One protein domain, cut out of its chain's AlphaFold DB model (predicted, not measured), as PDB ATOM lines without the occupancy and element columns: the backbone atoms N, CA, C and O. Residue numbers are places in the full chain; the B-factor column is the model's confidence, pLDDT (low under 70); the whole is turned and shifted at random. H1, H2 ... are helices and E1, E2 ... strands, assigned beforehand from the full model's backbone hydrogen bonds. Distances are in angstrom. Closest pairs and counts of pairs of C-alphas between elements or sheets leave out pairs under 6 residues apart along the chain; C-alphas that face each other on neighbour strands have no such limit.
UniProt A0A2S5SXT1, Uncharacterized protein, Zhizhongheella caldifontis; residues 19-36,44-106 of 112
ATOM      1  N   GLU A  19     153.535 154.211 120.391       72.06
ATOM      2  CA  GLU A  19     153.409 154.176 118.926       72.06
ATOM      3  C   GLU A  19     154.354 155.162 118.224       72.06
ATOM      4  O   GLU A  19     154.597 155.048 117.021       72.06
ATOM      5  N   TRP A  20     154.929 156.118 118.960       78.62
ATOM      6  CA  TRP A  20     155.910 157.035 118.391       78.62
ATOM      7  C   TRP A  20     157.228 156.308 118.128       78.62
ATOM      8  O   TRP A  20     157.865 155.747 119.029       78.62
ATOM      9  N   ALA A  21     157.650 156.363 116.866       79.31
ATOM     10  CA  ALA A  21     158.950 155.879 116.444       79.31
ATOM     11  C   ALA A  21     160.052 156.793 117.001       79.31
ATOM     12  O   ALA A  21     160.060 158.007 116.778       79.31
ATOM     13  N   VAL A  22     160.990 156.184 117.719       85.19
ATOM     14  CA  VAL A  22     162.210 156.822 118.210       85.19
ATOM     15  C   VAL A  22     163.371 156.052 117.608       85.19
ATOM     16  O   VAL A  22     163.409 154.828 117.725       85.19
ATOM     17  N   ASP A  23     164.293 156.748 116.948       89.31
ATOM     18  CA  ASP A  23     165.443 156.091 116.338       89.31
ATOM     19  C   ASP A  23     166.429 155.588 117.404       89.31
ATOM     20  O   ASP A  23     166.616 156.207 118.457       89.31
ATOM     21  N   ALA A  24     167.093 154.469 117.116       89.12
ATOM     22  CA  ALA A  24     168.087 153.879 118.005       89.12
ATOM     23  C   ALA A  24     169.247 154.843 118.304       89.12
ATOM     24  O   ALA A  24     169.713 154.909 119.441       89.12
ATOM     25  N   GLN A  25     169.684 155.630 117.315       89.19
ATOM     26  CA  GLN A  25     170.748 156.618 117.485       89.19
ATOM     27  C   GLN A  25     170.307 157.770 118.387       89.19
ATOM     28  O   GLN A  25     171.087 158.239 119.216       89.19
ATOM     29  N   GLU A  26     169.056 158.221 118.254       90.12
ATOM     30  CA  GLU A  26     168.495 159.274 119.105       90.12
ATOM     31  C   GLU A  26     168.376 158.797 120.556       90.12
ATOM     32  O   GLU A  26     168.712 159.540 121.486       90.12
ATOM     33  N   LEU A  27     167.980 157.537 120.743       89.56
ATOM     34  CA  LEU A  27     167.875 156.890 122.046       89.56
ATOM     35  C   LEU A  27     169.256 156.682 122.688       89.56
ATOM     36  O   LEU A  27     169.448 157.050 123.845       89.56
ATOM     37  N   ALA A  28     170.245 156.209 121.927       89.31
ATOM     38  CA  ALA A  28     171.630 156.072 122.378       89.31
ATOM     39  C   ALA A  28     172.252 157.427 122.754       89.31
ATOM     40  O   ALA A  28     172.932 157.558 123.776       89.31
ATOM     41  N   ARG A  29     172.005 158.465 121.944       88.44
ATOM     42  CA  ARG A  29     172.482 159.827 122.210       88.44
ATOM     43  C   ARG A  29     171.848 160.397 123.473       88.44
ATOM     44  O   ARG A  29     172.561 160.960 124.300       88.44
ATOM     45  N   ALA A  30     170.537 160.236 123.636       88.62
ATOM     46  CA  ALA A  30     169.835 160.673 124.836       88.62
ATOM     47  C   ALA A  30     170.340 159.924 126.076       88.62
ATOM     48  O   ALA A  30     170.689 160.563 127.065       88.62
ATOM     49  N   TRP A  31     170.483 158.598 125.997       88.00
ATOM     50  CA  TRP A  31     171.032 157.772 127.072       88.00
ATOM     51  C   TRP A  31     172.417 158.249 127.508       88.00
ATOM     52  O   TRP A  31     172.651 158.481 128.692       88.00
ATOM     53  N   ARG A  32     173.324 158.467 126.549       86.75
ATOM     54  CA  ARG A  32     174.672 158.978 126.824       86.75
ATOM     55  C   ARG A  32     174.653 160.299 127.574       86.75
ATOM     56  O   ARG A  32     175.454 160.460 128.473       86.75
ATOM     57  N   ILE A  33     173.750 161.211 127.230       82.31
ATOM     58  CA  ILE A  33     173.656 162.533 127.867       82.31
ATOM     59  C   ILE A  33     173.043 162.430 129.269       82.31
ATOM     60  O   ILE A  33     173.482 163.114 130.188       82.31
ATOM     61  N   LEU A  34     172.046 161.561 129.451       80.94
ATOM     62  CA  LEU A  34     171.400 161.338 130.748       80.94
ATOM     63  C   LEU A  34     172.311 160.636 131.758       80.94
ATOM     64  O   LEU A  34     172.227 160.916 132.957       80.94
ATOM     65  N   HIS A  35     173.144 159.719 131.270       79.44
ATOM     66  CA  HIS A  35     174.024 158.870 132.068       79.44
ATOM     67  C   HIS A  35     175.504 159.246 131.929       79.44
ATOM     68  O   HIS A  35     176.360 158.466 132.348       79.44
ATOM     69  N   ASP A  36     175.818 160.413 131.356       78.12
ATOM     70  CA  ASP A  36     177.195 160.893 131.258       78.12
ATOM     71  C   ASP A  36     177.764 161.055 132.679       78.12
ATOM     72  O   ASP A  36     177.249 161.870 133.451       78.12
ATOM     73  N   TRP A  44     165.567 164.702 137.199       69.12
ATOM     74  CA  TRP A  44     164.975 164.151 135.973       69.12
ATOM     75  C   TRP A  44     164.223 165.194 135.125       69.12
ATOM     76  O   TRP A  44     164.418 165.266 133.915       69.12
ATOM     77  N   GLY A  45     163.471 166.098 135.760       70.81
ATOM     78  CA  GLY A  45     162.782 167.185 135.052       70.81
ATOM     79  C   GLY A  45     163.719 168.164 134.322       70.81
ATOM     80  O   GLY A  45     163.392 168.631 133.235       70.81
ATOM     81  N   GLN A  46     164.911 168.445 134.861       78.38
ATOM     82  CA  GLN A  46     165.909 169.286 134.178       78.38
ATOM     83  C   GLN A  46     166.622 168.535 133.054       78.38
ATOM     84  O   GLN A  46     166.961 169.126 132.028       78.38
ATOM     85  N   ARG A  47     166.801 167.223 133.211       76.62
ATOM     86  CA  ARG A  47     167.310 166.365 132.141       76.62
ATOM     87  C   ARG A  47     166.357 166.327 130.947       76.62
ATOM     88  O   ARG A  47     166.810 166.429 129.810       76.62
ATOM     89  N   LEU A  48     165.049 166.281 131.198       74.81
ATOM     90  CA  LEU A  48     164.037 166.365 130.146       74.81
ATOM     91  C   LEU A  48     164.107 167.699 129.387       74.81
ATOM     92  O   LEU A  48     164.048 167.719 128.158       74.81
ATOM     93  N   LEU A  49     164.303 168.813 130.100       80.00
ATOM     94  CA  LEU A  49     164.506 170.127 129.479       80.00
ATOM     95  C   LEU A  49     165.762 170.152 128.594       80.00
ATOM     96  O   LEU A  49     165.712 170.664 127.471       80.00
ATOM     97  N   ALA A  50     166.863 169.549 129.046       81.00
ATOM     98  CA  ALA A  50     168.076 169.422 128.239       81.00
ATOM     99  C   ALA A  50     167.830 168.586 126.968       81.00
ATOM    100  O   ALA A  50     168.222 169.001 125.877       81.00
ATOM    101  N   LEU A  51     167.108 167.464 127.076       81.69
ATOM    102  CA  LEU A  51     166.696 166.660 125.920       81.69
ATOM    103  C   LEU A  51     165.797 167.448 124.957       81.69
ATOM    104  O   LEU A  51     166.015 167.402 123.748       81.69
ATOM    105  N   SER A  52     164.843 168.228 125.467       82.81
ATOM    106  CA  SER A  52     163.979 169.071 124.627       82.81
ATOM    107  C   SER A  52     164.766 170.121 123.835       82.81
ATOM    108  O   SER A  52     164.450 170.394 122.680       82.81
ATOM    109  N   SER A  53     165.853 170.639 124.416       84.50
ATOM    110  CA  SER A  53     166.746 171.596 123.752       84.50
ATOM    111  C   SER A  53     167.624 170.940 122.680       84.50
ATOM    112  O   SER A  53     168.014 171.600 121.722       84.50
ATOM    113  N   LEU A  54     167.928 169.644 122.820       82.50
ATOM    114  CA  LEU A  54     168.686 168.863 121.834       82.50
ATOM    115  C   LEU A  54     167.849 168.470 120.615       82.50
ATOM    116  O   LEU A  54     168.401 168.269 119.533       82.50
ATOM    117  N   TYR A  55     166.529 168.390 120.782       83.75
ATOM    118  CA  TYR A  55     165.581 168.014 119.738       83.75
ATOM    119  C   TYR A  55     164.511 169.103 119.517       83.75
ATOM    120  O   TYR A  55     163.317 168.820 119.622       83.75
ATOM    121  N   PRO A  56     164.895 170.347 119.162       78.75
ATOM    122  CA  PRO A  56     163.971 171.485 119.101       78.75
ATOM    123  C   PRO A  56     162.913 171.356 117.995       78.75
ATOM    124  O   PRO A  56     161.866 171.993 118.051       78.75
ATOM    125  N   SER A  57     163.177 170.535 116.974       84.06
ATOM    126  CA  SER A  57     162.259 170.283 115.858       84.06
ATOM    127  C   SER A  57     161.301 169.114 116.110       84.06
ATOM    128  O   SER A  57     160.470 168.817 115.252       84.06
ATOM    129  N   ARG A  58     161.429 168.407 117.242       83.88
ATOM    130  CA  ARG A  58     160.582 167.256 117.567       83.88
ATOM    131  C   ARG A  58     159.359 167.705 118.375       83.88
ATOM    132  O   ARG A  58     159.472 168.587 119.225       83.88
ATOM    133  N   PRO A  59     158.181 167.103 118.143       83.62
ATOM    134  CA  PRO A  59     156.992 167.425 118.921       83.62
ATOM    135  C   PRO A  59     157.137 166.942 120.371       83.62
ATOM    136  O   PRO A  59     157.795 165.937 120.639       83.62
ATOM    137  N   SER A  60     156.440 167.591 121.308       81.12
ATOM    138  CA  SER A  60     156.463 167.204 122.729       81.12
ATOM    139  C   SER A  60     156.039 165.750 122.964       81.12
ATOM    140  O   SER A  60     156.570 165.096 123.852       81.12
ATOM    141  N   ALA A  61     155.136 165.210 122.137       82.56
ATOM    142  CA  ALA A  61     154.741 163.800 122.191       82.56
ATOM    143  C   ALA A  61     155.906 162.841 121.900       82.56
ATOM    144  O   ALA A  61     156.034 161.811 122.552       82.56
ATOM    145  N   TRP A  62     156.789 163.209 120.968       86.25
ATOM    146  CA  TRP A  62     157.986 162.431 120.668       86.25
ATOM    147  C   TRP A  62     158.984 162.475 121.830       86.25
ATOM    148  O   TRP A  62     159.555 161.448 122.179       86.25
ATOM    149  N   LEU A  63     159.146 163.632 122.482       84.69
ATOM    150  CA  LEU A  63     160.001 163.755 123.670       84.69
ATOM    151  C   LEU A  63     159.493 162.892 124.832       84.69
ATOM    152  O   LEU A  63     160.287 162.209 125.470       84.69
ATOM    153  N   LEU A  64     158.178 162.875 125.059       83.62
ATOM    154  CA  LEU A  64     157.552 162.010 126.060       83.62
ATOM    155  C   LEU A  64     157.708 160.522 125.711       83.62
ATOM    156  O   LEU A  64     157.918 159.704 126.599       83.62
ATOM    157  N   ALA A  65     157.647 160.156 124.428       87.06
ATOM    158  CA  ALA A  65     157.885 158.784 123.985       87.06
ATOM    159  C   ALA A  65     159.353 158.359 124.159       87.06
ATOM    160  O   ALA A  65     159.630 157.245 124.604       87.06
ATOM    161  N   LEU A  66     160.298 159.254 123.853       88.31
ATOM    162  CA  LEU A  66     161.723 159.058 124.110       88.31
ATOM    163  C   LEU A  66     161.979 158.860 125.610       88.31
ATOM    164  O   LEU A  66     162.653 157.907 125.993       88.31
ATOM    165  N   GLU A  67     161.416 159.722 126.457       86.19
ATOM    166  CA  GLU A  67     161.510 159.618 127.917       86.19
ATOM    167  C   GLU A  67     160.959 158.280 128.422       86.19
ATOM    168  O   GLU A  67     161.626 157.575 129.179       86.19
ATOM    169  N   ALA A  68     159.768 157.904 127.957       86.12
ATOM    170  CA  ALA A  68     159.112 156.657 128.311       86.12
ATOM    171  C   ALA A  68     159.970 155.433 127.938       86.12
ATOM    172  O   ALA A  68     160.148 154.529 128.756       86.12
ATOM    173  N   ARG A  69     160.566 155.426 126.737       89.06
ATOM    174  CA  ARG A  69     161.486 154.365 126.295       89.06
ATOM    175  C   ARG A  69     162.776 154.329 127.115       89.06
ATOM    176  O   ARG A  69     163.232 153.242 127.457       89.06
ATOM    177  N   LEU A  70     163.358 155.481 127.447       88.62
ATOM    178  CA  LEU A  70     164.578 155.559 128.259       88.62
ATOM    179  C   LEU A  70     164.334 155.076 129.691       88.62
ATOM    180  O   LEU A  70     165.134 154.308 130.215       88.62
ATOM    181  N   SER A  71     163.207 155.462 130.291       86.00
ATOM    182  CA  SER A  71     162.802 154.991 131.618       86.00
ATOM    183  C   SER A  71     162.565 153.477 131.632       86.00
ATOM    184  O   SER A  71     163.091 152.777 132.499       86.00
ATOM    185  N   ALA A  72     161.858 152.950 130.624       88.06
ATOM    186  CA  ALA A  72     161.663 151.513 130.459       88.06
ATOM    187  C   ALA A  72     162.997 150.771 130.282       88.06
ATOM    188  O   ALA A  72     163.196 149.705 130.865       88.06
ATOM    189  N   LEU A  73     163.927 151.345 129.511       89.06
ATOM    190  CA  LEU A  73     165.248 150.770 129.271       89.06
ATOM    191  C   LEU A  73     166.089 150.756 130.546       89.06
ATOM    192  O   LEU A  73     166.731 149.753 130.846       89.06
ATOM    193  N   GLU A  74     166.048 151.832 131.327       87.94
ATOM    194  CA  GLU A  74     166.744 151.917 132.604       87.94
ATOM    195  C   GLU A  74     166.222 150.886 133.607       87.94
ATOM    196  O   GLU A  74     167.015 150.181 134.235       87.94
ATOM    197  N   ALA A  75     164.899 150.744 133.722       85.25
ATOM    198  CA  ALA A  75     164.290 149.711 134.551       85.25
ATOM    199  C   ALA A  75     164.724 148.307 134.101       85.25
ATOM    200  O   ALA A  75     165.087 147.475 134.934       85.25
ATOM    201  N   HIS A  76     164.757 148.064 132.789       86.62
ATOM    202  CA  HIS A  76     165.137 146.774 132.226       86.62
ATOM    203  C   HIS A  76     166.623 146.448 132.453       86.62
ATOM    204  O   HIS A  76     166.957 145.359 132.917       86.62
ATOM    205  N   ILE A  77     167.524 147.407 132.224       87.62
ATOM    206  CA  ILE A  77     168.961 147.269 132.511       87.62
ATOM    207  C   ILE A  77     169.194 146.979 133.992       87.62
ATOM    208  O   ILE A  77     169.961 146.078 134.324       87.62
ATOM    209  N   ARG A  78     168.505 147.685 134.895       85.25
ATOM    210  CA  ARG A  78     168.617 147.443 136.342       85.25
ATOM    211  C   ARG A  78     168.082 146.070 136.746       85.25
ATOM    212  O   ARG A  78     168.651 145.443 137.633       85.25
ATOM    213  N   GLN A  79     167.006 145.605 136.111       85.12
ATOM    214  CA  GLN A  79     166.386 144.318 136.420       85.12
ATOM    215  C   GLN A  79     167.213 143.124 135.918       85.12
ATOM    216  O   GLN A  79     167.300 142.115 136.616       85.12
ATOM    217  N   PHE A  80     167.797 143.223 134.721       84.44
ATOM    218  CA  PHE A  80     168.468 142.104 134.046       84.44
ATOM    219  C   PHE A  80     169.995 142.237 133.973       84.44
ATOM    220  O   PHE A  80     170.662 141.321 133.502       84.44
ATOM    221  N   GLY A  81     170.564 143.353 134.438       83.12
ATOM    222  CA  GLY A  81     172.007 143.604 134.405       83.12
ATOM    223  C   GLY A  81     172.573 143.762 132.990       83.12
ATOM    224  O   GLY A  81     173.733 143.428 132.761       83.12
ATOM    225  N   LEU A  82     171.761 144.222 132.031       82.00
ATOM    226  CA  LEU A  82     172.194 144.395 130.641       82.00
ATOM    227  C   LEU A  82     173.186 145.553 130.505       82.00
ATOM    228  O   LEU A  82     173.060 146.586 131.160       82.00
ATOM    229  N   VAL A  83     174.147 145.405 129.599       84.19
ATOM    230  CA  VAL A  83     175.044 146.501 129.223       84.19
ATOM    231  C   VAL A  83     174.372 147.305 128.105       84.19
ATOM    232  O   VAL A  83     174.007 146.709 127.094       84.19
ATOM    233  N   PRO A  84     174.187 148.631 128.253       85.06
ATOM    234  CA  PRO A  84     173.632 149.457 127.188       85.06
ATOM    235  C   PRO A  84     174.622 149.547 126.018       85.06
ATOM    236  O   PRO A  84     175.626 150.258 126.098       85.06
ATOM    237  N   ASP A  85     174.334 148.825 124.939       88.38
ATOM    238  CA  ASP A  85     175.064 148.853 123.673       88.38
ATOM    239  C   ASP A  85     174.136 149.206 122.493       88.38
ATOM    240  O   ASP A  85     172.919 149.351 122.642       88.38
ATOM    241  N   ASP A  86     174.711 149.358 121.298       87.12
ATOM    242  CA  ASP A  86     173.950 149.727 120.096       87.12
ATOM    243  C   ASP A  86     172.851 148.706 119.753       87.12
ATOM    244  O   ASP A  86     171.796 149.082 119.234       87.12
ATOM    245  N   LYS A  87     173.051 147.422 120.084       87.88
ATOM    246  CA  LYS A  87     172.053 146.365 119.876       87.88
ATOM    247  C   LYS A  87     170.873 146.557 120.826       87.88
ATOM    248  O   LYS A  87     169.731 146.555 120.371       87.88
ATOM    249  N   VAL A  88     171.134 146.797 122.106       88.62
ATOM    250  CA  VAL A  88     170.115 147.083 123.122       88.62
ATOM    251  C   VAL A  88     169.312 148.329 122.750       88.62
ATOM    252  O   VAL A  88     168.085 148.305 122.843       88.62
ATOM    253  N   PHE A  89     169.951 149.392 122.251       90.44
ATOM    254  CA  PHE A  89     169.235 150.582 121.783       90.44
ATOM    255  C   PHE A  89     168.380 150.310 120.542       90.44
ATOM    256  O   PHE A  89     167.235 150.760 120.480       90.44
ATOM    257  N   ALA A  90     168.887 149.535 119.577       88.81
ATOM    258  CA  ALA A  90     168.119 149.135 118.399       88.81
ATOM    259  C   ALA A  90     166.899 148.276 118.760       88.81
ATOM    260  O   ALA A  90     165.839 148.415 118.144       88.81
ATOM    261  N   MET A  91     167.027 147.415 119.767       87.12
ATOM    262  CA  MET A  91     165.929 146.590 120.267       87.12
ATOM    263  C   MET A  91     164.931 147.429 121.065       87.12
ATOM    264  O   MET A  91     163.737 147.344 120.800       87.12
ATOM    265  N   ALA A  92     165.395 148.327 121.936       87.62
ATOM    266  CA  ALA A  92     164.547 149.259 122.682       87.62
ATOM    267  C   ALA A  92     163.778 150.238 121.778       87.62
ATOM    268  O   ALA A  92     162.660 150.630 122.111       87.62
ATOM    269  N   ALA A  93     164.350 150.634 120.638       87.81
ATOM    270  CA  ALA A  93     163.697 151.475 119.634       87.81
ATOM    271  C   ALA A  93     162.544 150.752 118.913       87.81
ATOM    272  O   ALA A  93     161.527 151.364 118.594       87.81
ATOM    273  N   GLN A  94     162.685 149.443 118.684       84.12
ATOM    274  CA  GLN A  94     161.698 148.619 117.974       84.12
ATOM    275  C   GLN A  94     160.691 147.939 118.906       84.12
ATOM    276  O   GLN A  94     159.602 147.565 118.474       84.12
ATOM    277  N   ALA A  95     161.043 147.762 120.178       84.00
ATOM    278  CA  ALA A  95     160.204 147.072 121.138       84.00
ATOM    279  C   ALA A  95     158.906 147.855 121.399       84.00
ATOM    280  O   ALA A  95     158.940 149.090 121.522       84.00
ATOM    281  N   PRO A  96     157.760 147.157 121.499       80.62
ATOM    282  CA  PRO A  96     156.509 147.785 121.881       80.62
ATOM    283  C   PRO A  96     156.601 148.246 123.336       80.62
ATOM    284  O   PRO A  96     157.020 147.493 124.214       80.62
ATOM    285  N   LEU A  97     156.204 149.489 123.590       83.06
ATOM    286  CA  LEU A  97     156.178 150.045 124.936       83.06
ATOM    287  C   LEU A  97     154.807 149.795 125.566       83.06
ATOM    288  O   LEU A  97     153.786 150.145 124.975       83.06
ATOM    289  N   GLN A  98     154.771 149.210 126.761       81.75
ATOM    290  CA  GLN A  98     153.530 148.980 127.499       81.75
ATOM    291  C   GLN A  98     153.422 149.978 128.650       81.75
ATOM    292  O   GLN A  98     154.354 150.137 129.439       81.75
ATOM    293  N   ALA A  99     152.278 150.656 128.741       75.31
ATOM    294  CA  ALA A  99     151.952 151.491 129.888       75.31
ATOM    295  C   ALA A  99     151.488 150.592 131.043       75.31
ATOM    296  O   ALA A  99     150.557 149.805 130.878       75.31
ATOM    297  N   HIS A 100     152.124 150.718 132.205       73.62
ATOM    298  CA  HIS A 100     151.791 149.970 133.412       73.62
ATOM    299  C   HIS A 100     151.630 150.936 134.588       73.62
ATOM    300  O   HIS A 100     152.620 151.377 135.164       73.62
ATOM    301  N   GLU A 101     150.378 151.251 134.934       70.06
ATOM    302  CA  GLU A 101     149.966 152.164 136.019       70.06
ATOM    303  C   GLU A 101     150.625 153.557 135.945       70.06
ATOM    304  O   GLU A 101     150.040 154.477 135.363       70.06
ATOM    305  N   ASP A 102     151.845 153.694 136.465       69.94
ATOM    306  CA  ASP A 102     152.632 154.932 136.529       69.94
ATOM    307  C   ASP A 102     153.989 154.852 135.802       69.94
ATOM    308  O   ASP A 102     154.754 155.816 135.811       69.94
ATOM    309  N   ALA A 103     154.296 153.731 135.146       74.69
ATOM    310  CA  ALA A 103     155.557 153.515 134.443       74.69
ATOM    311  C   ALA A 103     155.354 152.956 133.028       74.69
ATOM    312  O   ALA A 103     154.288 152.454 132.668       74.69
ATOM    313  N   TYR A 104     156.415 153.026 132.227       80.19
ATOM    314  CA  TYR A 104     156.499 152.340 130.945       80.19
ATOM    315  C   TYR A 104     157.472 151.182 131.057       80.19
ATOM    316  O   TYR A 104     158.552 151.321 131.630       80.19
ATOM    317  N   LEU A 105     157.084 150.036 130.511       84.38
ATOM    318  CA  LEU A 105     157.873 148.817 130.562       84.38
ATOM    319  C   LEU A 105     157.926 148.179 129.179       84.38
ATOM    320  O   LEU A 105     156.965 148.221 128.408       84.38
ATOM    321  N   PHE A 106     159.057 147.548 128.884       84.38
ATOM    322  CA  PHE A 106     159.132 146.613 127.774       84.38
ATOM    323  C   PHE A 106     158.507 145.276 128.193       84.38
ATOM    324  O   PHE A 106     158.757 144.820 129.316       84.38
TER     325      PHE A 106
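AT A GLANCE: This is residues 19 to 36 and 44 to 106 of the 112 residues of an uncharacterized protein of Zhizhongheella caldifontis (UniProt A0A2S5SXT1). What would one see first? One long helix, H3, runs along the longest axis, with H2 crossing its first part and H1 and H4 packed together on one side of it. The small hairpin E1 and E2 packs on H3 on the side opposite H1. What is it made of? The printed part has 81 residues with four named helices and two named strands, in the order H1, H2, H3, H4, E1, E2; the two-stranded sheet is antiparallel and the class is mostly helix. It is compact, with a radius of gyration of the C-alphas of 11.8 A, and spans 33 by 28 by 22 A.

IN THESE COORDINATES: Where do the helices lie? After residues 19 to 23, H1 runs from C-alpha 24 at (168.087, 153.879, 118.005) to residue 34, 15.1 A. H2 holds residues 44 to 54, 15.4 A, and H3 residues 60 to 80, 30.0 A, ending at C-alpha 80 at (168.468, 142.104, 134.046). H4 holds residues 86 to 94, 12.5 A. Where are the strands? E1 is residues 98 to 100, 6.2 A, and E2 is residues 103 to 105, 6.5 A, ending at C-alpha 105 at (157.873, 148.817, 130.562).

HOW THE PARTS SIT: What touches the hub, H3? H2 touches residues 60 to 67 of H3 alone, at a steep tilt of 54 degrees, opposite ways, the closest C-alphas being those of Ser 52 and Leu 63, 6.7 A apart. H1 only just touches it, about perpendicular at 76 degrees, with 3 pairs of C-alphas within 8 A, the closest those of Leu 27 and Leu 66, 6.8 A. H4 only just touches it too, with 3 such pairs, the closest those of Leu 73 and Ala 92, 6.8 A. How do H1 and H4 stand? They touch at a steep tilt of 69 degrees, only just short of about perpendicular, opposite ways, the closest C-alphas being those of Ala 24 and Ala 90, 4.8 A. Where is the hairpin? The closest C-alphas of H3 and E2 are those of Ala 72 and Leu 105, 4.7 A, and across E1 and E2 N 98 and O 105 are 2.9 A apart, within hydrogen-bond range. What of the helix backbones? In H1, H2, H3 and H4 every O i to N i+4 pair is within hydrogen-bond range.

THE WHOLE: How large is it? The two C-alphas farthest apart are those of Ser 57 and Phe 80, 34.1 A. Is it whole? Residues 37 to 43 are not printed, and C-alphas 36 and 44 are 13.5 A apart across this cut; of the links printed whole, each is tight. Where is confidence low? The mean pLDDT of the printed part is 83.5, with residues 44 and 102 under 70.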